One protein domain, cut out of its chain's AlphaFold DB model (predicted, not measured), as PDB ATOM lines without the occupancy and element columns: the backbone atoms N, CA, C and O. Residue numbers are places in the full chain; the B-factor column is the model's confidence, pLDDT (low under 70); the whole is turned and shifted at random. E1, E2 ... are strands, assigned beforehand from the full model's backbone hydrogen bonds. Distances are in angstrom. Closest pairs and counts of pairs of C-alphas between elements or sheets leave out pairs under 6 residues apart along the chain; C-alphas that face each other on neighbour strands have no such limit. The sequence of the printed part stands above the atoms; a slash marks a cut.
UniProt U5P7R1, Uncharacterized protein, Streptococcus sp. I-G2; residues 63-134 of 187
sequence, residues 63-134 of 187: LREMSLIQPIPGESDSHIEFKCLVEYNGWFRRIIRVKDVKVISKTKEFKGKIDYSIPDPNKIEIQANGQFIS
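Overview. This is residues 63 to 134 of the 187 residues of an uncharacterized protein of Streptococcus sp. I-G2 (UniProt U5P7R1). An elongated, loosely formed sandwich of two small sheets: a three-stranded, strongly twisted sheet E1 E2 E3 is partly face to face with the hairpin of E4 and E5, and the strands run roughly along the rod's length. The two sheets stand at an angle to each other, and E3 is the strand of the first sheet that comes nearest to the hairpin. The 72 printed residues hold five named strands, E1 to E5 in that order along the chain, and no named helix; the class is all strand, with the sheets ordered E1 - E2 - E3 and E4 - E5, both antiparallel. The whole is only just compact, close to loose, with a radius of gyration of the C-alphas of 13.4 A, and the C-alphas span 44 by 20 by 19 A.

Along the chain. E1 is residues 63 to 71, 25.3 A from first to last C-alpha, and begins with C-alpha 63 at (173.102, 111.679, 152.483). E2, residues 79 to 89, is 27.9 A long and bends by 62 degrees at residue 85. E3, residues 92 to 104, is the longest strand by residues, is 27.7 A long and bends by 83 degrees at residue 97. E4, residues 109 to 120, is 29.9 A long, begins with C-alpha 109 at (153.738, 119.868, 127.610) and bends by 72 degrees at residue 112. E5, residues 123 to 133, is 28.4 A long, bends by 63 degrees at residue 129 and ends with C-alpha 133 at (150.742, 117.946, 123.625).

Arrangement. E1, E2 and E3 form a meander, each strand the antiparallel neighbour of the one before, with E1 and E3 as edge strands. In the hairpin of E1 and E2, at 147 degrees, N 64 and O 86 are 2.8 A apart, within hydrogen-bond range. In the hairpin of E2 and E3, at 161 degrees, N 81 and O 102 are 2.8 A apart. In the hairpin of E4 and E5, at 169 degrees, N 113 and O 129 are 2.8 A apart. The two sheets form a sandwich, two sheets face to face, their facing parts 10.6 A centre to centre and their best planes 43 degrees apart. The closest C-alphas of E3 and E4 are those of Val 103 and Phe 110, 7.0 A apart; those of E3 and E5 are Ile 95 and Lys 123, 7.9 A. E1 and E2 are apart from both E4 and E5.

Size, cuts and confidence. The C-alphas farthest apart, those of Gly 90 and Ser 134, are 44.3 A from each other. The printed part has no cut. The links E2 to E3, E3 to E4 and E4 to E5 are tight, E1 to E2 is short, and none is long. The mean pLDDT of the printed part is 81.5, with residues 73 to 76 and 91 to 92 under 70.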
ATOM      1  N   LEU A  63     174.298 111.469 153.293       79.75
ATOM      2  CA  LEU A  63     173.102 111.679 152.483       79.75
ATOM      3  C   LEU A  63     173.259 112.952 151.649       79.75
ATOM      4  O   LEU A  63     173.408 114.049 152.187       79.75
ATOM      5  N   ARG A  64     173.168 112.815 150.328       82.31
ATOM      6  CA  ARG A  64     173.256 113.921 149.374       82.31
ATOM      7  C   ARG A  64     172.056 113.957 148.454       82.31
ATOM      8  O   ARG A  64     171.489 112.929 148.090       82.31
ATOM      9  N   GLU A  65     171.683 115.162 148.058       86.31
ATOM     10  CA  GLU A  65     170.703 115.352 146.998       86.31
ATOM     11  C   GLU A  65     171.391 115.278 145.636       86.31
ATOM     12  O   GLU A  65     172.455 115.860 145.429       86.31
ATOM     13  N   MET A  66     170.781 114.547 144.710       85.38
ATOM     14  CA  MET A  66     171.277 114.376 143.351       85.38
ATOM     15  C   MET A  66     170.115 114.368 142.363       85.38
ATOM     16  O   MET A  66     169.120 113.682 142.588       85.38
ATOM     17  N   SER A  67     170.270 115.081 141.249       86.06
ATOM     18  CA  SER A  67     169.360 114.984 140.108       86.06
ATOM     19  C   SER A  67     169.780 113.837 139.187       86.06
ATOM     20  O   SER A  67     170.922 113.787 138.725       86.06
ATOM     21  N   LEU A  68     168.857 112.922 138.903       84.88
ATOM     22  CA  LEU A  68     168.989 111.893 137.874       84.88
ATOM     23  C   LEU A  68     168.130 112.277 136.672       84.88
ATOM     24  O   LEU A  68     166.965 112.625 136.829       84.88
ATOM     25  N   ILE A  69     168.708 112.211 135.476       86.31
ATOM     26  CA  ILE A  69     168.038 112.581 134.229       86.31
ATOM     27  C   ILE A  69     167.789 111.315 133.420       86.31
ATOM     28  O   ILE A  69     168.724 110.558 133.156       86.31
ATOM     29  N   GLN A  70     166.544 111.113 132.997       82.38
ATOM     30  CA  GLN A  70     166.168 110.010 132.125       82.38
ATOM     31  C   GLN A  70     165.527 110.540 130.837       82.38
ATOM     32  O   GLN A  70     164.513 111.239 130.905       82.38
ATOM     33  N   PRO A  71     166.105 110.245 129.658       81.38
ATOM     34  CA  PRO A  71     165.522 110.658 128.388       81.38
ATOM     35  C   PRO A  71     164.217 109.907 128.124       81.38
ATOM     36  O   PRO A  71     164.067 108.747 128.517       81.38
ATOM     37  N   ILE A  72     163.290 110.561 127.426       78.25
ATOM     38  CA  ILE A  72     162.011 109.957 127.052       78.25
ATOM     39  C   ILE A  72     162.108 109.454 125.607       78.25
ATOM     40  O   ILE A  72     162.395 110.244 124.706       78.25
ATOM     41  N   PRO A  73     161.893 108.151 125.350       66.69
ATOM     42  CA  PRO A  73     161.951 107.607 123.998       66.69
ATOM     43  C   PRO A  73     160.928 108.281 123.078       66.69
ATOM     44  O   PRO A  73     159.766 108.437 123.444       66.69
ATOM     45  N   GLY A  74     161.349 108.643 121.866       67.94
ATOM     46  CA  GLY A  74     160.467 109.223 120.845       67.94
ATOM     47  C   GLY A  74     160.320 110.747 120.884       67.94
ATOM     48  O   GLY A  74     159.819 111.307 119.916       67.94
ATOM     49  N   GLU A  75     160.815 111.428 121.921       69.94
ATOM     50  CA  GLU A  75     160.849 112.895 121.986       69.94
ATOM     51  C   GLU A  75     162.285 113.401 122.158       69.94
ATOM     52  O   GLU A  75     162.926 113.217 123.194       69.94
ATOM     53  N   SER A  76     162.802 114.076 121.132       69.25
ATOM     54  CA  SER A  76     164.069 114.805 121.213       69.25
ATOM     55  C   SER A  76     163.935 116.000 122.164       69.25
ATOM     56  O   SER A  76     162.893 116.649 122.203       69.25
ATOM     57  N   ASP A  77     164.989 116.295 122.933       77.62
ATOM     58  CA  ASP A  77     165.036 117.392 123.920       77.62
ATOM     59  C   ASP A  77     164.071 117.277 125.119       77.62
ATOM     60  O   ASP A  77     163.957 118.227 125.899       77.62
ATOM     61  N   SER A  78     163.420 116.126 125.314       81.56
ATOM     62  CA  SER A  78     162.540 115.882 126.463       81.56
ATOM     63  C   SER A  78     163.140 114.848 127.416       81.56
ATOM     64  O   SER A  78     163.627 113.794 127.000       81.56
ATOM     65  N   HIS A  79     163.126 115.148 128.712       87.00
ATOM     66  CA  HIS A  79     163.634 114.257 129.751       87.00
ATOM     67  C   HIS A  79     162.853 114.408 131.054       87.00
ATOM     68  O   HIS A  79     162.218 115.429 131.312       87.00
ATOM     69  N   ILE A  80     162.920 113.375 131.885       85.62
ATOM     70  CA  ILE A  80     162.399 113.394 133.247       85.62
ATOM     71  C   ILE A  80     163.583 113.591 134.188       85.62
ATOM     72  O   ILE A  80     164.577 112.870 134.109       85.62
ATOM     73  N   GLU A  81     163.481 114.585 135.060       90.00
ATOM     74  CA  GLU A  81     164.431 114.856 136.127       90.00
ATOM     75  C   GLU A  81     163.873 114.331 137.455       90.00
ATOM     76  O   GLU A  81     162.776 114.698 137.879       90.00
ATOM     77  N   PHE A  82     164.654 113.492 138.128       87.44
ATOM     78  CA  PHE A  82     164.372 112.957 139.454       87.44
ATOM     79  C   PHE A  82     165.327 113.579 140.456       87.44
ATOM     80  O   PHE A  82     166.521 113.275 140.439       87.44
ATOM     81  N   LYS A  83     164.819 114.382 141.388       90.44
ATOM     82  CA  LYS A  83     165.618 114.801 142.543       90.44
ATOM     83  C   LYS A  83     165.564 113.702 143.585       90.44
ATOM     84  O   LYS A  83     164.520 113.452 144.181       90.44
ATOM     85  N   CYS A  84     166.689 113.043 143.807       87.25
ATOM     86  CA  CYS A  84     166.805 111.899 144.695       87.25
ATOM     87  C   CYS A  84     167.661 112.231 145.912       87.25
ATOM     88  O   CYS A  84     168.620 112.995 145.826       87.25
ATOM     89  N   LEU A  85     167.332 111.610 147.043       87.19
ATOM     90  CA  LEU A  85     168.233 111.512 148.182       87.19
ATOM     91  C   LEU A  85     169.050 110.229 148.030       87.19
ATOM     92  O   LEU A  85     168.481 109.140 147.929       87.19
ATOM     93  N   VAL A  86     170.369 110.367 148.009       88.00
ATOM     94  CA  VAL A  86     171.319 109.295 147.726       88.00
ATOM     95  C   VAL A  86     172.332 109.207 148.862       88.00
ATOM     96  O   VAL A  86     172.844 110.224 149.319       88.00
ATOM     97  N   GLU A  87     172.622 107.995 149.311       85.62
ATOM     98  CA  GLU A  87     173.697 107.694 150.255       85.62
ATOM     99  C   GLU A  87     174.948 107.260 149.487       85.62
ATOM    100  O   GLU A  87     174.853 106.462 148.549       85.62
ATOM    101  N   TYR A  88     176.113 107.770 149.875       79.56
ATOM    102  CA  TYR A  88     177.399 107.358 149.314       79.56
ATOM    103  C   TYR A  88     178.143 106.443 150.275       79.56
ATOM    104  O   TYR A  88     178.418 106.832 151.401       79.56
ATOM    105  N   ASN A  89     178.534 105.263 149.799       76.19
ATOM    106  CA  ASN A  89     179.392 104.323 150.516       76.19
ATOM    107  C   ASN A  89     180.593 104.010 149.616       76.19
ATOM    108  O   ASN A  89     180.567 103.100 148.779       76.19
ATOM    109  N   GLY A  90     181.613 104.861 149.718       73.00
ATOM    110  CA  GLY A  90     182.799 104.836 148.873       73.00
ATOM    111  C   GLY A  90     182.447 105.124 147.414       73.00
ATOM    112  O   GLY A  90     182.048 106.234 147.061       73.00
ATOM    113  N   TRP A  91     182.597 104.106 146.565       66.94
ATOM    114  CA  TRP A  91     182.290 104.164 145.130       66.94
ATOM    115  C   TRP A  91     180.835 103.837 144.797       66.94
ATOM    116  O   TRP A  91     180.374 104.112 143.689       66.94
ATOM    117  N   PHE A  92     180.116 103.232 145.741       65.06
ATOM    118  CA  PHE A  92     178.729 102.855 145.550       65.06
ATOM    119  C   PHE A  92     177.823 103.988 146.009       65.06
ATOM    120  O   PHE A  92     178.044 104.610 147.048       65.06
ATOM    121  N   ARG A  93     176.780 104.239 145.226       80.31
ATOM    122  CA  ARG A  93     175.710 105.163 145.585       80.31
ATOM    123  C   ARG A  93     174.430 104.369 145.761       80.31
ATOM    124  O   ARG A  93     174.187 103.456 144.990       80.31
ATOM    125  N   ARG A  94     173.609 104.718 146.738       82.88
ATOM    126  CA  ARG A  94     172.329 104.062 147.002       82.88
ATOM    127  C   ARG A  94     171.224 105.098 147.018       82.88
ATOM    128  O   ARG A  94     171.241 106.014 147.832       82.88
ATOM    129  N   ILE A  95     170.252 104.949 146.131       86.38
ATOM    130  CA  ILE A  95     169.054 105.781 146.101       86.38
ATOM    131  C   ILE A  95     168.198 105.393 147.308       86.38
ATOM    132  O   ILE A  95     167.749 104.255 147.431       86.38
ATOM    133  N   ILE A  96     168.003 106.344 148.219       88.19
ATOM    134  CA  ILE A  96     167.205 106.156 149.435       88.19
ATOM    135  C   ILE A  96     165.737 106.456 149.146       88.19
ATOM    136  O   ILE A  96     164.856 105.717 149.573       88.19
ATOM    137  N   ARG A  97     165.471 107.552 148.426       85.00
ATOM    138  CA  ARG A  97     164.129 107.936 147.966       85.00
ATOM    139  C   ARG A  97     164.185 109.017 146.893       85.00
ATOM    140  O   ARG A  97     165.140 109.794 146.840       85.00
ATOM    141  N   VAL A  98     163.109 109.130 146.124       85.88
ATOM    142  CA  VAL A  98     162.843 110.283 145.255       85.88
ATOM    143  C   VAL A  98     162.135 111.367 146.072       85.88
ATOM    144  O   VAL A  98     161.213 111.073 146.829       85.88
ATOM    145  N   LYS A  99     162.601 112.612 145.966       88.88
ATOM    146  CA  LYS A  99     161.983 113.792 146.588       88.88
ATOM    147  C   LYS A  99     161.034 114.509 145.641       88.88
ATOM    148  O   LYS A  99     160.006 114.999 146.086       88.88
ATOM    149  N   ASP A 100     161.415 114.605 144.372       84.75
ATOM    150  CA  ASP A 100     160.679 115.361 143.364       84.75
ATOM    151  C   ASP A 100     160.891 114.742 141.979       84.75
ATOM    152  O   ASP A 100     161.959 114.181 141.703       84.75
ATOM    153  N   VAL A 101     159.873 114.845 141.127       85.12
ATOM    154  CA  VAL A 101     159.877 114.339 139.751       85.12
ATOM    155  C   VAL A 101     159.331 115.419 138.843       85.12
ATOM    156  O   VAL A 101     158.197 115.868 139.009       85.12
ATOM    157  N   LYS A 102     160.122 115.807 137.848       85.56
ATOM    158  CA  LYS A 102     159.758 116.862 136.911       85.56
ATOM    159  C   LYS A 102     159.968 116.409 135.480       85.56
ATOM    160  O   LYS A 102     161.032 115.910 135.131       85.56
ATOM    161  N   VAL A 103     158.979 116.648 134.626       85.69
ATOM    162  CA  VAL A 103     159.148 116.507 133.177       85.69
ATOM    163  C   VAL A 103     159.638 117.824 132.611       85.69
ATOM    164  O   VAL A 103     159.039 118.873 132.849       85.69
ATOM    165  N   ILE A 104     160.729 117.771 131.862       84.06
ATOM    166  CA  ILE A 104     161.293 118.915 131.162       84.06
ATOM    167  C   ILE A 104     161.191 118.632 129.669       84.06
ATOM    168  O   ILE A 104     161.768 117.674 129.161       84.06
ATOM    169  N   SER A 105     160.460 119.489 128.967       82.69
ATOM    170  CA  SER A 105     160.381 119.504 127.511       82.69
ATOM    171  C   SER A 105     160.388 120.952 127.036       82.69
ATOM    172  O   SER A 105     159.828 121.833 127.688       82.69
ATOM    173  N   LYS A 106     161.086 121.218 125.928       79.75
ATOM    174  CA  LYS A 106     161.222 122.576 125.373       79.75
ATOM    175  C   LYS A 106     160.031 122.984 124.510       79.75
ATOM    176  O   LYS A 106     159.758 124.171 124.379       79.75
ATOM    177  N   THR A 107     159.380 122.019 123.869       74.25
ATOM    178  CA  THR A 107     158.448 122.261 122.757       74.25
ATOM    179  C   THR A 107     157.026 121.809 123.053       74.25
ATOM    180  O   THR A 107     156.094 122.308 122.423       74.25
ATOM    181  N   LYS A 108     156.846 120.879 123.991       79.69
ATOM    182  CA  LYS A 108     155.562 120.252 124.296       79.69
ATOM    183  C   LYS A 108     155.350 120.183 125.801       79.69
ATOM    184  O   LYS A 108     156.303 120.152 126.572       79.69
ATOM    185  N   GLU A 109     154.098 120.143 126.223       82.62
ATOM    186  CA  GLU A 109     153.738 119.868 127.610       82.62
ATOM    187  C   GLU A 109     153.393 118.381 127.739       82.62
ATOM    188  O   GLU A 109     152.640 117.835 126.932       82.62
ATOM    189  N   PHE A 110     153.961 117.700 128.734       82.00
ATOM    190  CA  PHE A 110     153.563 116.328 129.028       82.00
ATOM    191  C   PHE A 110     152.288 116.343 129.864       82.00
ATOM    192  O   PHE A 110     152.293 116.829 130.995       82.00
ATOM    193  N   LYS A 111     151.212 115.768 129.327       80.69
ATOM    194  CA  LYS A 111     149.977 115.520 130.069       80.69
ATOM    195  C   LYS A 111     149.791 114.030 130.285       80.69
ATOM    196  O   LYS A 111     149.627 113.264 129.338       80.69
ATOM    197  N   GLY A 112     149.797 113.624 131.546       79.50
ATOM    198  CA  GLY A 112     149.582 112.243 131.948       79.50
ATOM    199  C   GLY A 112     150.161 111.958 133.322       79.50
ATOM    200  O   GLY A 112     150.478 112.868 134.086       79.50
ATOM    201  N   LYS A 113     150.304 110.672 133.623       80.75
ATOM    202  CA  LYS A 113     150.837 110.177 134.885       80.75
ATOM    203  C   LYS A 113     152.232 109.605 134.676       80.75
ATOM    204  O   LYS A 113     152.480 108.901 133.699       80.75
ATOM    205  N   ILE A 114     153.135 109.901 135.603       82.44
ATOM    206  CA  ILE A 114     154.451 109.265 135.671       82.44
ATOM    207  C   ILE A 114     154.496 108.480 136.961       82.44
ATOM    208  O   ILE A 114     154.574 109.047 138.051       82.44
ATOM    209  N   ASP A 115     154.437 107.169 136.804       84.44
ATOM    210  CA  ASP A 115     154.694 106.227 137.868       84.44
ATOM    211  C   ASP A 115     156.181 105.872 137.847       84.44
ATOM    212  O   ASP A 115     156.810 105.768 136.790       84.44
ATOM    213  N   TYR A 116     156.771 105.717 139.025       85.38
ATOM    214  CA  TYR A 116     158.154 105.288 139.158       85.38
ATOM    215  C   TYR A 116     158.285 104.290 140.299       85.38
ATOM    216  O   TYR A 116     157.521 104.301 141.266       85.38
ATOM    217  N   SER A 117     159.283 103.426 140.188       84.50
ATOM    218  CA  SER A 117     159.662 102.493 141.237       84.50
ATOM    219  C   SER A 117     161.177 102.424 141.354       84.50
ATOM    220  O   SER A 117     161.913 102.716 140.411       84.50
ATOM    221  N   ILE A 118     161.647 102.070 142.544       86.62
ATOM    222  CA  ILE A 118     163.059 101.806 142.815       86.62
ATOM    223  C   ILE A 118     163.141 100.304 143.105       86.62
ATOM    224  O   ILE A 118     163.059  99.913 144.271       86.62
ATOM    225  N   PRO A 119     163.190  99.444 142.070       81.94
ATOM    226  CA  PRO A 119     163.242  97.997 142.274       81.94
ATOM    227  C   PRO A 119     164.544  97.572 142.959       81.94
ATOM    228  O   PRO A 119     164.576  96.571 143.672       81.94
ATOM    229  N   ASP A 120     165.609  98.356 142.777       83.94
ATOM    230  CA  ASP A 120     166.882  98.173 143.448       83.94
ATOM    231  C   ASP A 120     167.540  99.529 143.777       83.94
ATOM    232  O   ASP A 120     167.270 100.531 143.114       83.94
ATOM    233  N   PRO A 121     168.431  99.582 144.785       80.69
ATOM    234  CA  PRO A 121     169.140 100.791 145.216       80.69
ATOM    235  C   PRO A 121     169.859 101.611 144.136       80.69
ATOM    236  O   PRO A 121     170.240 102.747 144.412       80.69
ATOM    237  N   ASN A 122     170.105 101.054 142.951       80.81
ATOM    238  CA  ASN A 122     170.891 101.683 141.893       80.81
ATOM    239  C   ASN A 122     170.058 102.060 140.667       80.81
ATOM    240  O   ASN A 122     170.582 102.712 139.759       80.81
ATOM    241  N   LYS A 123     168.785 101.664 140.629       82.12
ATOM    242  CA  LYS A 123     167.942 101.755 139.446       82.12
ATOM    243  C   LYS A 123     166.601 102.387 139.781       82.12
ATOM    244  O   LYS A 123     165.954 102.045 140.765       82.12
ATOM    245  N   ILE A 124     166.172 103.286 138.905       82.38
ATOM    246  CA  ILE A 124     164.812 103.816 138.889       82.38
ATOM    247  C   ILE A 124     164.156 103.278 137.624       82.38
ATOM    248  O   ILE A 124     164.674 103.467 136.522       82.38
ATOM    249  N   GLU A 125     163.038 102.585 137.786       83.88
ATOM    250  CA  GLU A 125     162.164 102.219 136.679       83.88
ATOM    251  C   GLU A 125     161.032 103.233 136.582       83.88
ATOM    252  O   GLU A 125     160.444 103.625 137.589       83.88
ATOM    253  N   ILE A 126     160.740 103.664 135.357       83.56
ATOM    254  CA  ILE A 126     159.728 104.678 135.073       83.56
ATOM    255  C   ILE A 126     158.687 104.080 134.145       83.56
ATOM    256  O   ILE A 126     159.023 103.465 133.133       83.56
ATOM    257  N   GLN A 127     157.430 104.353 134.458       82.56
ATOM    258  CA  GLN A 127     156.295 104.117 133.594       82.56
ATOM    259  C   GLN A 127     155.575 105.447 133.353       82.56
ATOM    260  O   GLN A 127     154.888 105.981 134.223       82.56
ATOM    261  N   ALA A 128     155.764 106.009 132.160       78.88
ATOM    262  CA  ALA A 128     155.088 107.228 131.739       78.88
ATOM    263  C   ALA A 128     153.831 106.866 130.938       78.88
ATOM    264  O   ALA A 128     153.923 106.358 129.824       78.88
ATOM    265  N   ASN A 129     152.663 107.153 131.509       81.38
ATOM    266  CA  ASN A 129     151.357 106.965 130.888       81.38
ATOM    267  C   ASN A 129     150.767 108.341 130.570       81.38
ATOM    268  O   ASN A 129     150.104 108.960 131.404       81.38
ATOM    269  N   GLY A 130     151.041 108.853 129.375       76.75
ATOM    270  CA  GLY A 130     150.618 110.191 128.975       76.75
ATOM    271  C   GLY A 130     150.977 110.527 127.540       76.75
ATOM    272  O   GLY A 130     151.526 109.701 126.814       76.75
ATOM    273  N   GLN A 131     150.679 111.760 127.145       79.69
ATOM    274  CA  GLN A 131     150.960 112.273 125.814       79.69
ATOM    275  C   GLN A 131     151.634 113.641 125.895       79.69
ATOM    276  O   GLN A 131     151.288 114.483 126.726       79.69
ATOM    277  N   PHE A 132     152.595 113.868 125.003       76.56
ATOM    278  CA  PHE A 132     153.125 115.198 124.753       76.56
ATOM    279  C   PHE A 132     152.167 115.961 123.851       76.56
ATOM    280  O   PHE A 132     151.960 115.580 122.699       76.56
ATOM    281  N   ILE A 133     151.603 117.040 124.375       77.12
ATOM    282  CA  ILE A 133     150.742 117.946 123.625       77.12
ATOM    283  C   ILE A 133     151.518 119.199 123.239       77.12
ATOM    284  O   ILE A 133     152.292 119.745 124.031       77.12
ATOM    285  N   SER A 134     151.318 119.677 122.015       75.62
ATOM    286  CA  SER A 134     151.827 120.994 121.648       75.62
ATOM    287  C   SER A 134     150.957 122.052 122.337       75.62
ATOM    288  O   SER A 134     149.741 121.868 122.413       75.62
TER     289      SER A 134